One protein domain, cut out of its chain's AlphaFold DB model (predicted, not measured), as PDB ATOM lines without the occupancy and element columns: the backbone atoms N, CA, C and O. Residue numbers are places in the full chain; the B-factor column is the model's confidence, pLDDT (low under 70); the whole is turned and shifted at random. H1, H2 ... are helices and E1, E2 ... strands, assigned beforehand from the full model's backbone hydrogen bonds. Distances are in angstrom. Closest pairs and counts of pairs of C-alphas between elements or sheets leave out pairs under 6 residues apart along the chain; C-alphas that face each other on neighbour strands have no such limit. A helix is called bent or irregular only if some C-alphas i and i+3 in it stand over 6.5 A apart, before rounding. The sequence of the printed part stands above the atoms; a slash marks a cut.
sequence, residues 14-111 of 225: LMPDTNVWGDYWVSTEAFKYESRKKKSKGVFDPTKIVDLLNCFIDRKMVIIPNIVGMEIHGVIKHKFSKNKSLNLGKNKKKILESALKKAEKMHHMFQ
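AT A GLANCE: This is residues 14 to 111 of the 225 residues of an uncharacterized protein of Nitrosopumilus sp. B06 (UniProt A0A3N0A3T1). A helical hairpin, H3 and H4, is covered by H1, making a three-helix bundle; H2 packs crosswise on H1, on its side away from the hairpin. The long loop between H1 and H2 lies at one end of the elongated body. The 98 printed residues include one named strand and four named helices, in the order E1, H1, H2, H3, H4, mostly helix. The whole is compact, with a radius of gyration of the C-alphas of 13.5 A and spans of 40 by 26 by 17 A.

IN THESE COORDINATES: E1, residues 14 to 16, begins at C-alpha 14 (163.989, 193.418, 128.344) and pairs with no named strand. H1 is residues 18 to 35, 24.1 A, with a kink of 43 degrees near residue 29. H2 is residues 47 to 58, 16.3 A. H3, residues 66 to 82, 23.8 A, is only just irregular: C-alphas 77 and 80 are 6.6 A apart. H4, residues 89 to 110, 30.7 A, is irregular, with C-alphas 90 and 93 8.0 A apart; it ends at C-alpha 110 (173.706, 197.872, 127.291).

HOW THE PARTS SIT: H1 is the hub. With residues 20 to 28 alone it touches H2, closest C-alphas Tyr 24 and Val 50 at 5.5 A, a steep tilt of 51 degrees, opposite ways. With residues 18 to 26 alone it touches H3, closest C-alphas Thr 18 and Ile 72 at 5.4 A. With residues 25 to 33 alone it touches H4, closest C-alphas Trp 25 and Ala 99 at 5.5 A. H3 and H4 touch, closest C-alphas Gly 69 and His 107 at 6.1 A, a shallow tilt of 1 degrees, opposite ways. H2 is apart from H3 and H4. Every O i to N i+4 pair is within hydrogen-bond range in H2, against 12 of 14 in H1, 10 of 13 in H3 and 16 of 18 in H4.

THE WHOLE: The C-alphas farthest apart, Lys 38 and Gln 111, are 41.2 A apart. The printed part has no cut. The link from H1 to H2 is long, 11 residues; within it, residues 38 to 42 have pLDDT under 70.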
ATOM      1  N   LEU A  14     164.079 193.554 126.893       90.00
ATOM      2  CA  LEU A  14     163.989 193.418 128.344       90.00
ATOM      3  C   LEU A  14     164.679 194.595 129.035       90.00
ATOM      4  O   LEU A  14     165.835 194.919 128.761       90.00
ATOM      5  N   MET A  15     163.982 195.202 129.986       90.94
ATOM      6  CA  MET A  15     164.508 196.258 130.836       90.94
ATOM      7  C   MET A  15     164.360 195.847 132.305       90.94
ATOM      8  O   MET A  15     163.296 196.027 132.898       90.94
ATOM      9  N   PRO A  16     165.397 195.253 132.912       90.12
ATOM     10  CA  PRO A  16     165.337 194.850 134.309       90.12
ATOM     11  C   PRO A  16     165.477 196.041 135.250       90.12
ATOM     12  O   PRO A  16     166.331 196.906 135.047       90.12
ATOM     13  N   ASP A  17     164.667 196.058 136.308       88.56
ATOM     14  CA  ASP A  17     164.806 197.032 137.385       88.56
ATOM     15  C   ASP A  17     166.096 196.814 138.201       88.56
ATOM     16  O   ASP A  17     166.783 195.788 138.129       88.56
ATOM     17  N   THR A  18     166.408 197.787 139.051       87.00
ATOM     18  CA  THR A  18     167.580 197.759 139.931       87.00
ATOM     19  C   THR A  18     167.619 196.546 140.870       87.00
ATOM     20  O   THR A  18     168.695 196.014 141.163       87.00
ATOM     21  N   ASN A  19     166.475 196.096 141.392       86.81
ATOM     22  CA  ASN A  19     166.430 194.986 142.346       86.81
ATOM     23  C   ASN A  19     166.680 193.636 141.659       86.81
ATOM     24  O   ASN A  19     167.386 192.806 142.229       86.81
ATOM     25  N   VAL A  20     166.171 193.445 140.442       90.00
ATOM     26  CA  VAL A  20     166.369 192.263 139.594       90.00
ATOM     27  C   VAL A  20     167.839 192.120 139.217       90.00
ATOM     28  O   VAL A  20     168.421 191.041 139.325       90.00
ATOM     29  N   TRP A  21     168.487 193.231 138.882       89.94
ATOM     30  CA  TRP A  21     169.934 193.280 138.707       89.94
ATOM     31  C   TRP A  21     170.701 192.911 139.989       89.94
ATOM     32  O   TRP A  21     171.691 192.172 139.958       89.94
ATOM     33  N   GLY A  22     170.203 193.353 141.146       87.12
ATOM     34  CA  GLY A  22     170.691 192.911 142.451       87.12
ATOM     35  C   GLY A  22     170.599 191.395 142.643       87.12
ATOM     36  O   GLY A  22     171.531 190.789 143.180       87.12
ATOM     37  N   ASP A  23     169.524 190.764 142.168       87.12
ATOM     38  CA  ASP A  23     169.390 189.312 142.226       87.12
ATOM     39  C   ASP A  23     170.413 188.603 141.356       87.12
ATOM     40  O   ASP A  23     171.092 187.688 141.830       87.12
ATOM     41  N   TYR A  24     170.562 189.082 140.123       90.19
ATOM     42  CA  TYR A  24     171.469 188.524 139.135       90.19
ATOM     43  C   TYR A  24     172.914 188.442 139.651       90.19
ATOM     44  O   TYR A  24     173.533 187.377 139.589       90.19
ATOM     45  N   TRP A  25     173.444 189.522 140.239       89.38
ATOM     46  CA  TRP A  25     174.840 189.551 140.703       89.38
ATOM     47  C   TRP A  25     175.058 189.117 142.150       89.38
ATOM     48  O   TRP A  25     176.109 188.550 142.453       89.38
ATOM     49  N   VAL A  26     174.133 189.446 143.057       88.38
ATOM     50  CA  VAL A  26     174.366 189.339 144.507       88.38
ATOM     51  C   VAL A  26     173.549 188.209 145.120       88.38
ATOM     52  O   VAL A  26     174.122 187.360 145.807       88.38
ATOM     53  N   SER A  27     172.235 188.156 144.869       86.50
ATOM     54  CA  SER A  27     171.386 187.095 145.435       86.50
ATOM     55  C   SER A  27     171.804 185.708 144.940       86.50
ATOM     56  O   SER A  27     171.756 184.762 145.720       86.50
ATOM     57  N   THR A  28     172.297 185.578 143.704       88.88
ATOM     58  CA  THR A  28     172.845 184.316 143.163       88.88
ATOM     59  C   THR A  28     174.000 183.767 143.995       88.88
ATOM     60  O   THR A  28     174.060 182.570 144.277       88.88
ATOM     61  N   GLU A  29     174.910 184.629 144.445       88.94
ATOM     62  CA  GLU A  29     176.036 184.212 145.284       88.94
ATOM     63  C   GLU A  29     175.582 183.863 146.707       88.94
ATOM     64  O   GLU A  29     176.061 182.890 147.292       88.94
ATOM     65  N   ALA A  30     174.601 184.596 147.245       86.44
ATOM     66  CA  ALA A  30     173.991 184.267 148.533       86.44
ATOM     67  C   ALA A  30     173.269 182.914 148.485       86.44
ATOM     68  O   ALA A  30     173.447 182.089 149.381       86.44
ATOM     69  N   PHE A  31     172.522 182.650 147.411       87.88
ATOM     70  CA  PHE A  31     171.847 181.378 147.188       87.88
ATOM     71  C   PHE A  31     172.846 180.222 147.101       87.88
ATOM     72  O   PHE A  31     172.699 179.248 147.834       87.88
ATOM     73  N   LYS A  32     173.918 180.349 146.303       86.75
ATOM     74  CA  LYS A  32     174.996 179.340 146.216       86.75
ATOM     75  C   LYS A  32     175.657 179.052 147.565       86.75
ATOM     76  O   LYS A  32     176.075 177.923 147.812       86.75
ATOM     77  N   TYR A  33     175.816 180.067 148.412       85.06
ATOM     78  CA  TYR A  33     176.426 179.902 149.728       85.06
ATOM     79  C   TYR A  33     175.481 179.213 150.720       85.06
ATOM     80  O   TYR A  33     175.891 178.296 151.433       85.06
ATOM     81  N   GLU A  34     174.220 179.635 150.768       84.50
ATOM     82  CA  GLU A  34     173.234 179.101 151.708       84.50
ATOM     83  C   GLU A  34     172.703 177.718 151.304       84.50
ATOM     84  O   GLU A  34     172.481 176.877 152.177       84.50
ATOM     85  N   SER A  35     172.552 177.422 150.010       81.88
ATOM     86  CA  SER A  35     172.080 176.112 149.528       81.88
ATOM     87  C   SER A  35     173.020 174.962 149.902       81.88
ATOM     88  O   SER A  35     172.585 173.829 150.080       81.88
ATOM     89  N   ARG A  36     174.307 175.256 150.127       79.19
ATOM     90  CA  ARG A  36     175.309 174.288 150.603       79.19
ATOM     91  C   ARG A  36     175.168 173.933 152.087       79.19
ATOM     92  O   ARG A  36     175.834 173.014 152.562       79.19
ATOM     93  N   LYS A  37     174.342 174.651 152.853       79.56
ATOM     94  CA  LYS A  37     174.145 174.394 154.285       79.56
ATOM     95  C   LYS A  37     172.970 173.448 154.508       79.56
ATOM     96  O   LYS A  37     171.861 173.715 154.070       79.56
ATOM     97  N   LYS A  38     173.173 172.414 155.333       58.72
ATOM     98  CA  LYS A  38     172.168 171.383 155.682       58.72
ATOM     99  C   LYS A  38     170.839 171.896 156.287       58.72
ATOM    100  O   LYS A  38     169.930 171.100 156.480       58.72
ATOM    101  N   LYS A  39     170.718 173.186 156.637       60.12
ATOM    102  CA  LYS A  39     169.537 173.786 157.299       60.12
ATOM    103  C   LYS A  39     168.935 174.983 156.547       60.12
ATOM    104  O   LYS A  39     168.144 175.715 157.139       60.12
ATOM    105  N   SER A  40     169.286 175.228 155.285       59.47
ATOM    106  CA  SER A  40     168.706 176.351 154.542       59.47
ATOM    107  C   SER A  40     167.252 176.059 154.151       59.47
ATOM    108  O   SER A  40     166.957 175.376 153.178       59.47
ATOM    109  N   LYS A  41     166.308 176.579 154.939       57.50
ATOM    110  CA  LYS A  41     164.896 176.685 154.552       57.50
ATOM    111  C   LYS A  41     164.585 178.149 154.251       57.50
ATOM    112  O   LYS A  41     164.899 179.015 155.062       57.50
ATOM    113  N   GLY A  42     163.968 178.417 153.099       65.38
ATOM    114  CA  GLY A  42     163.419 179.739 152.766       65.38
ATOM    115  C   GLY A  42     164.387 180.746 152.134       65.38
ATOM    116  O   GLY A  42     164.121 181.944 152.188       65.38
ATOM    117  N   VAL A  43     165.495 180.298 151.535       70.56
ATOM    118  CA  VAL A  43     166.362 181.189 150.746       70.56
ATOM    119  C   VAL A  43     165.707 181.432 149.392       70.56
ATOM    120  O   VAL A  43     165.262 180.489 148.742       70.56
ATOM    121  N   PHE A  44     165.638 182.695 148.977       78.75
ATOM    122  CA  PHE A  44     165.161 183.053 147.648       78.75
ATOM    123  C   PHE A  44     166.060 182.426 146.566       78.75
ATOM    124  O   PHE A  44     167.279 182.583 146.631       78.75
ATOM    125  N   ASP A  45     165.455 181.746 145.589       84.75
ATOM    126  CA  ASP A  45     166.143 181.140 144.445       84.75
ATOM    127  C   ASP A  45     166.088 182.083 143.220       84.75
ATOM    128  O   ASP A  45     165.018 182.255 142.629       84.75
ATOM    129  N   PRO A  46     167.214 182.715 142.827       87.94
ATOM    130  CA  PRO A  46     167.285 183.617 141.678       87.94
ATOM    131  C   PRO A  46     167.408 182.905 140.328       87.94
ATOM    132  O   PRO A  46     167.444 183.597 139.315       87.94
ATOM    133  N   THR A  47     167.497 181.572 140.275       86.81
ATOM    134  CA  THR A  47     167.924 180.837 139.069       86.81
ATOM    135  C   THR A  47     167.074 181.175 137.846       86.81
ATOM    136  O   THR A  47     167.615 181.569 136.820       86.81
ATOM    137  N   LYS A  48     165.743 181.183 137.975       87.12
ATOM    138  CA  LYS A  48     164.839 181.531 136.863       87.12
ATOM    139  C   LYS A  48     164.999 182.971 136.359       87.12
ATOM    140  O   LYS A  48     164.864 183.219 135.166       87.12
ATOM    141  N   ILE A  49     165.303 183.917 137.252       89.12
ATOM    142  CA  ILE A  49     165.600 185.309 136.876       89.12
ATOM    143  C   ILE A  49     166.930 185.367 136.120       89.12
ATOM    144  O   ILE A  49     167.034 186.052 135.107       89.12
ATOM    145  N   VAL A  50     167.940 184.642 136.603       89.50
ATOM    146  CA  VAL A  50     169.262 184.574 135.970       89.50
ATOM    147  C   VAL A  50     169.175 183.960 134.576       89.50
ATOM    148  O   VAL A  50     169.730 184.530 133.642       89.50
ATOM    149  N   ASP A  51     168.446 182.859 134.422       89.25
ATOM    150  CA  ASP A  51     168.260 182.181 133.136       89.25
ATOM    151  C   ASP A  51     167.549 183.086 132.125       89.25
ATOM    152  O   ASP A  51     167.992 183.215 130.982       89.25
ATOM    153  N   LEU A  52     166.491 183.781 132.564       88.56
ATOM    154  CA  LEU A  52     165.797 184.768 131.742       88.56
ATOM    155  C   LEU A  52     166.747 185.890 131.302       88.56
ATOM    156  O   LEU A  52     166.821 186.199 130.116       88.56
ATOM    157  N   LEU A  53     167.494 186.487 132.235       90.12
ATOM    158  CA  LEU A  53     168.417 187.578 131.919       90.12
ATOM    159  C   LEU A  53     169.522 187.135 130.961       90.12
ATOM    160  O   LEU A  53     169.780 187.844 129.993       90.12
ATOM    161  N   ASN A  54     170.131 185.968 131.184       91.06
ATOM    162  CA  ASN A  54     171.157 185.423 130.294       91.06
ATOM    163  C   ASN A  54     170.629 185.277 128.862       91.06
ATOM    164  O   ASN A  54     171.269 185.752 127.929       91.06
ATOM    165  N   CYS A  55     169.419 184.729 128.695       89.44
ATOM    166  CA  CYS A  55     168.799 184.577 127.378       89.44
ATOM    167  C   CYS A  55     168.669 185.913 126.624       89.44
ATOM    168  O   CYS A  55     168.914 185.967 125.419       89.44
ATOM    169  N   PHE A  56     168.295 187.002 127.302       90.00
ATOM    170  CA  PHE A  56     168.173 188.320 126.664       90.00
ATOM    171  C   PHE A  56     169.528 189.017 126.475       90.00
ATOM    172  O   PHE A  56     169.715 189.713 125.475       90.00
ATOM    173  N   ILE A  57     170.477 188.826 127.398       91.00
ATOM    174  CA  ILE A  57     171.853 189.341 127.288       91.00
ATOM    175  C   ILE A  57     172.529 188.755 126.046       91.00
ATOM    176  O   ILE A  57     173.079 189.512 125.244       91.00
ATOM    177  N   ASP A  58     172.435 187.440 125.847       89.69
ATOM    178  CA  ASP A  58     173.057 186.738 124.718       89.69
ATOM    179  C   ASP A  58     172.496 187.214 123.371       89.69
ATOM    180  O   ASP A  58     173.227 187.366 122.392       89.69
ATOM    181  N   ARG A  59     171.198 187.537 123.340       88.06
ATOM    182  CA  ARG A  59     170.511 188.099 122.167       88.06
ATOM    183  C   ARG A  59     170.750 189.599 121.976       88.06
ATOM    184  O   ARG A  59     170.282 190.163 120.993       88.06
ATOM    185  N   LYS A  60     171.454 190.262 122.900       88.38
ATOM    186  CA  LYS A  60     171.615 191.726 122.960       88.38
ATOM    187  C   LYS A  60     170.285 192.488 123.003       88.38
ATOM    188  O   LYS A  60     170.169 193.585 122.466       88.38
ATOM    189  N   MET A  61     169.289 191.915 123.671       88.44
ATOM    190  CA  MET A  61     167.938 192.469 123.799       88.44
ATOM    191  C   MET A  61     167.684 193.041 125.196       88.44
ATOM    192  O   MET A  61     166.560 193.014 125.688       88.44
ATOM    193  N   VAL A  62     168.731 193.537 125.854       89.62
ATOM    194  CA  VAL A  62     168.645 194.175 127.171       89.62
ATOM    195  C   VAL A  62     168.992 195.646 127.047       89.62
ATOM    196  O   VAL A  62     169.955 196.000 126.369       89.62
ATOM    197  N   ILE A  63     168.240 196.492 127.746       88.75
ATOM    198  CA  ILE A  63     168.578 197.902 127.943       88.75
ATOM    199  C   ILE A  63     168.728 198.183 129.438       88.75
ATOM    200  O   ILE A  63     167.925 197.734 130.257       88.75
ATOM    201  N   ILE A  64     169.763 198.947 129.786       88.56
ATOM    202  CA  ILE A  64     170.006 199.445 131.142       88.56
ATOM    203  C   ILE A  64     170.009 200.978 131.092       88.56
ATOM    204  O   ILE A  64     171.048 201.566 130.778       88.56
ATOM    205  N   PRO A  65     168.883 201.642 131.414       85.06
ATOM    206  CA  PRO A  65     168.841 203.098 131.529       85.06
ATOM    207  C   PRO A  65     169.875 203.617 132.540       85.06
ATOM    208  O   PRO A  65     170.205 202.925 133.508       85.06
ATOM    209  N   ASN A  66     170.360 204.845 132.365       83.81
ATOM    210  CA  ASN A  66     171.274 205.509 133.302       83.81
ATOM    211  C   ASN A  66     170.669 205.609 134.699       83.81
ATOM    212  O   ASN A  66     171.379 205.367 135.674       83.81
ATOM    213  N   ILE A  67     169.367 205.888 134.815       81.12
ATOM    214  CA  ILE A  67     168.695 205.925 136.117       81.12
ATOM    215  C   ILE A  67     168.838 204.586 136.855       81.12
ATOM    216  O   ILE A  67     169.200 204.575 138.030       81.12
ATOM    217  N   VAL A  68     168.670 203.459 136.157       85.44
ATOM    218  CA  VAL A  68     168.865 202.111 136.717       85.44
ATOM    219  C   VAL A  68     170.350 201.852 137.001       85.44
ATOM    220  O   VAL A  68     170.700 201.371 138.079       85.44
ATOM    221  N   GLY A  69     171.248 202.231 136.086       83.94
ATOM    222  CA  GLY A  69     172.702 202.110 136.254       83.94
ATOM    223  C   GLY A  69     173.223 202.810 137.516       83.94
ATOM    224  O   GLY A  69     173.943 202.212 138.322       83.94
ATOM    225  N   MET A  70     172.799 204.055 137.742       80.06
ATOM    226  CA  MET A  70     173.146 204.832 138.937       80.06
ATOM    227  C   MET A  70     172.610 204.186 140.218       80.06
ATOM    228  O   MET A  70     173.289 204.164 141.251       80.06
ATOM    229  N   GLU A  71     171.395 203.642 140.169       83.62
ATOM    230  CA  GLU A  71     170.785 202.987 141.318       83.62
ATOM    231  C   GLU A  71     171.463 201.677 141.702       83.62
ATOM    232  O   GLU A  71     171.637 201.413 142.895       83.62
ATOM    233  N   ILE A  72     171.867 200.872 140.719       83.44
ATOM    234  CA  ILE A  72     172.536 199.587 140.942       83.44
ATOM    235  C   ILE A  72     173.764 199.783 141.826       83.44
ATOM    236  O   ILE A  72     173.948 199.069 142.820       83.44
ATOM    237  N   HIS A  73     174.577 200.787 141.502       78.75
ATOM    238  CA  HIS A  73     175.769 201.107 142.274       78.75
ATOM    239  C   HIS A  73     175.404 201.454 143.731       78.75
ATOM    240  O   HIS A  73     176.000 200.919 144.671       78.75
ATOM    241  N   GLY A  74     174.359 202.262 143.940       78.38
ATOM    242  CA  GLY A  74     173.845 202.595 145.272       78.38
ATOM    243  C   GLY A  74     173.298 201.386 146.043       78.38
ATOM    244  O   GLY A  74     173.587 201.219 147.233       78.38
ATOM    245  N   VAL A  75     172.555 200.502 145.380       83.25
ATOM    246  CA  VAL A  75     171.992 199.284 145.978       83.25
ATOM    247  C   VAL A  75     173.096 198.326 146.415       83.25
ATOM    248  O   VAL A  75     173.093 197.866 147.561       83.25
ATOM    249  N   ILE A  76     174.085 198.063 145.566       81.75
ATOM    250  CA  ILE A  76     175.184 197.154 145.907       81.75
ATOM    251  C   ILE A  76     176.052 197.747 147.020       81.75
ATOM    252  O   ILE A  76     176.290 197.089 148.041       81.75
ATOM    253  N   LYS A  77     176.464 199.011 146.879       79.06
ATOM    254  CA  LYS A  77     177.379 199.667 147.823       79.06
ATOM    255  C   LYS A  77     176.746 199.928 149.187       79.06
ATOM    256  O   LYS A  77     177.429 199.807 150.205       79.06
ATOM    257  N   HIS A  78     175.456 200.267 149.240       82.00
ATOM    258  CA  HIS A  78     174.801 200.680 150.483       82.00
ATOM    259  C   HIS A  78     173.790 199.660 151.013       82.00
ATOM    260  O   HIS A  78     173.898 199.279 152.180       82.00
ATOM    261  N   LYS A  79     172.836 199.199 150.193       83.00
ATOM    262  CA  LYS A  79     171.762 198.291 150.644       83.00
ATOM    263  C   LYS A  79     172.321 196.907 150.975       83.00
ATOM    264  O   LYS A  79     172.183 196.456 152.109       83.00
ATOM    265  N   PHE A  80     173.007 196.249 150.041       84.75
ATOM    266  CA  PHE A  80     173.523 194.890 150.267       84.75
ATOM    267  C   PHE A  80     174.697 194.837 151.250       84.75
ATOM    268  O   PHE A  80     174.776 193.921 152.076       84.75
ATOM    269  N   SER A  81     175.569 195.847 151.232       80.25
ATOM    270  CA  SER A  81     176.664 195.969 152.203       80.25
ATOM    271  C   SER A  81     176.153 195.981 153.651       80.25
ATOM    272  O   SER A  81     176.591 195.171 154.471       80.25
ATOM    273  N   LYS A  82     175.144 196.813 153.945       83.62
ATOM    274  CA  LYS A  82     174.556 196.958 155.290       83.62
ATOM    275  C   LYS A  82     173.540 195.869 155.647       83.62
ATOM    276  O   LYS A  82     173.151 195.759 156.808       83.62
ATOM    277  N   ASN A  83     173.109 195.059 154.679       82.19
ATOM    278  CA  ASN A  83     172.129 194.010 154.922       82.19
ATOM    279  C   ASN A  83     172.736 192.870 155.765       82.19
ATOM    280  O   ASN A  83     173.617 192.144 155.297       82.19
ATOM    281  N   LYS A  84     172.243 192.715 157.003       78.31
ATOM    282  CA  LYS A  84     172.658 191.667 157.950       78.31
ATOM    283  C   LYS A  84     172.071 190.286 157.633       78.31
ATOM    284  O   LYS A  84     172.678 189.294 158.015       78.31
ATOM    285  N   SER A  85     170.930 190.210 156.942       80.94
ATOM    286  CA  SER A  85     170.338 188.930 156.520       80.94
ATOM    287  C   SER A  85     170.969 188.383 155.237       80.94
ATOM    288  O   SER A  85     170.878 187.187 154.975       80.94
ATOM    289  N   LEU A  86     171.655 189.229 154.459       81.38
ATOM    290  CA  LEU A  86     172.417 188.797 153.291       81.38
ATOM    291  C   LEU A  86     173.724 188.122 153.725       81.38
ATOM    292  O   LEU A  86     174.716 188.792 154.047       81.38
ATOM    293  N   ASN A  87     173.734 186.794 153.668       83.25
ATOM    294  CA  ASN A  87     174.904 185.997 153.983       83.25
ATOM    295  C   ASN A  87     175.688 185.621 152.721       83.25
ATOM    296  O   ASN A  87     175.276 184.778 151.932       83.25
ATOM    297  N   LEU A  88     176.851 186.246 152.567       83.81
ATOM    298  CA  LEU A  88     177.816 185.970 151.497       83.81
ATOM    299  C   LEU A  88     179.104 185.327 152.047       83.81
ATOM    300  O   LEU A  88     180.148 185.318 151.392       83.81
ATOM    301  N   GLY A  89     179.053 184.838 153.291       84.69
ATOM    302  CA  GLY A  89     180.205 184.306 154.008       84.69
ATOM    303  C   GLY A  89     181.335 185.326 154.201       84.69
ATOM    304  O   GLY A  89     181.135 186.543 154.167       84.69
ATOM    305  N   LYS A  90     182.557 184.813 154.392       86.06
ATOM    306  CA  LYS A  90     183.771 185.620 154.635       86.06
ATOM    307  C   LYS A  90     184.168 186.503 153.440       86.06
ATOM    308  O   LYS A  90     184.849 187.505 153.618       86.06
ATOM    309  N   ASN A  91     183.700 186.170 152.234       87.31
ATOM    310  CA  ASN A  91     184.052 186.859 150.990       87.31
ATOM    311  C   ASN A  91     183.084 187.993 150.610       87.31
ATOM    312  O   ASN A  91     183.200 188.532 149.509       87.31
ATOM    313  N   LYS A  92     182.156 188.383 151.500       87.69
ATOM    314  CA  LYS A  92     181.122 189.400 151.235       87.69
ATOM    315  C   LYS A  92     181.659 190.642 150.518       87.69
ATOM    316  O   LYS A  92     181.119 191.024 149.488       87.69
ATOM    317  N   LYS A  93     182.744 191.241 151.020       89.06
ATOM    318  CA  LYS A  93     183.352 192.442 150.424       89.06
ATOM    319  C   LYS A  93     183.800 192.209 148.973       89.06
ATOM    320  O   LYS A  93     183.391 192.955 148.091       89.06
ATOM    321  N   LYS A  94     184.555 191.132 148.719       91.06
ATOM    322  CA  LYS A  94     185.058 190.774 147.380       91.06
ATOM    323  C   LYS A  94     183.921 190.479 146.394       91.06
ATOM    324  O   LYS A  94     184.012 190.849 145.227       91.06
ATOM    325  N   ILE A  95     182.846 189.837 146.860       89.81
ATOM    326  CA  ILE A  95     181.653 189.564 146.044       89.81
ATOM    327  C   ILE A  95     180.973 190.874 145.636       89.81
ATOM    328  O   ILE A  95     180.692 191.063 144.457       89.81
ATOM    329  N   LEU A  96     180.763 191.803 146.576       91.56
ATOM    330  CA  LEU A  96     180.143 193.097 146.275       91.56
ATOM    331  C   LEU A  96     181.015 193.951 145.341       91.56
ATOM    332  O   LEU A  96     180.495 194.522 144.390       91.56
ATOM    333  N   GLU A  97     182.333 193.987 145.543       91.00
ATOM    334  CA  GLU A  97     183.266 194.672 144.634       91.00
ATOM    335  C   GLU A  97     183.247 194.071 143.221       91.00
ATOM    336  O   GLU A  97     183.255 194.797 142.229       91.00
ATOM    337  N   SER A  98     183.187 192.740 143.111       91.19
ATOM    338  CA  SER A  98     183.054 192.070 141.816       91.19
ATOM    339  C   SER A  98     181.712 192.376 141.152       91.19
ATOM    340  O   SER A  98     181.681 192.610 139.945       91.19
ATOM    341  N   ALA A  99     180.623 192.408 141.923       89.81
ATOM    342  CA  ALA A  99     179.299 192.769 141.430       89.81
ATOM    343  C   ALA A  99     179.275 194.201 140.881       89.81
ATOM    344  O   ALA A  99     178.760 194.408 139.788       89.81
ATOM    345  N   LEU A 100     179.909 195.160 141.569       89.50
ATOM    346  CA  LEU A 100     180.040 196.540 141.085       89.50
ATOM    347  C   LEU A 100     180.768 196.612 139.737       89.50
ATOM    348  O   LEU A 100     180.240 197.186 138.791       89.50
ATOM    349  N   LYS A 101     181.924 195.950 139.610       89.81
ATOM    350  CA  LYS A 101     182.678 195.920 138.344       89.81
ATOM    351  C   LYS A 101     181.877 195.293 137.199       89.81
ATOM    352  O   LYS A 101     181.949 195.753 136.061       89.81
ATOM    353  N   LYS A 102     181.122 194.224 137.481       89.19
ATOM    354  CA  LYS A 102     180.244 193.580 136.491       89.19
ATOM    355  C   LYS A 102     179.090 194.494 136.084       89.19
ATOM    356  O   LYS A 102     178.779 194.547 134.897       89.19
ATOM    357  N   ALA A 103     178.494 195.201 137.040       87.56
ATOM    358  CA  ALA A 103     177.427 196.162 136.796       87.56
ATOM    359  C   ALA A 103     177.895 197.325 135.916       87.56
ATOM    360  O   ALA A 103     177.248 197.608 134.915       87.56
ATOM    361  N   GLU A 104     179.041 197.938 136.226       87.06
ATOM    362  CA  GLU A 104     179.625 199.018 135.414       87.06
ATOM    363  C   GLU A 104     179.900 198.551 133.981       87.06
ATOM    364  O   GLU A 104     179.452 199.178 133.022       87.06
ATOM    365  N   LYS A 105     180.559 197.394 133.820       89.31
ATOM    366  CA  LYS A 105     180.838 196.829 132.493       89.31
ATOM    367  C   LYS A 105     179.559 196.561 131.695       89.31
ATOM    368  O   LYS A 105     179.526 196.843 130.501       89.31
ATOM    369  N   MET A 106     178.526 195.996 132.326       88.00
ATOM    370  CA  MET A 106     177.257 195.737 131.639       88.00
ATOM    371  C   MET A 106     176.495 197.012 131.321       88.00
ATOM    372  O   MET A 106     175.939 197.101 130.233       88.00
ATOM    373  N   HIS A 107     176.498 197.996 132.220       86.12
ATOM    374  CA  HIS A 107     175.873 199.280 131.948       86.12
ATOM    375  C   HIS A 107     176.474 199.896 130.686       86.12
ATOM    376  O   HIS A 107     175.728 200.182 129.767       86.12
ATOM    377  N   HIS A 108     177.803 199.949 130.553       84.88
ATOM    378  CA  HIS A 108     178.445 200.431 129.323       84.88
ATOM    379  C   HIS A 108     178.100 199.620 128.066       84.88
ATOM    380  O   HIS A 108     178.069 200.173 126.971       84.88
ATOM    381  N   MET A 109     177.859 198.315 128.200       87.38
ATOM    382  CA  MET A 109     177.527 197.441 127.071       87.38
ATOM    383  C   MET A 109     176.077 197.602 126.598       87.38
ATOM    384  O   MET A 109     175.811 197.459 125.408       87.38
ATOM    385  N   PHE A 110     175.156 197.875 127.523       86.69
ATOM    386  CA  PHE A 110     173.706 197.872 127.291       86.69
ATOM    387  C   PHE A 110     173.045 199.231 127.574       86.69
ATOM    388  O   PHE A 110     171.827 199.316 127.745       86.69
ATOM    389  N   GLN A 111     173.840 200.299 127.650       76.75
ATOM    390  CA  GLN A 111     173.349 201.663 127.802       76.75
ATOM    391  C   GLN A 111     172.572 202.072 126.541       76.75
ATOM    392  O   GLN A 111     173.068 201.864 125.429       76.75
TER     393      GLN A 111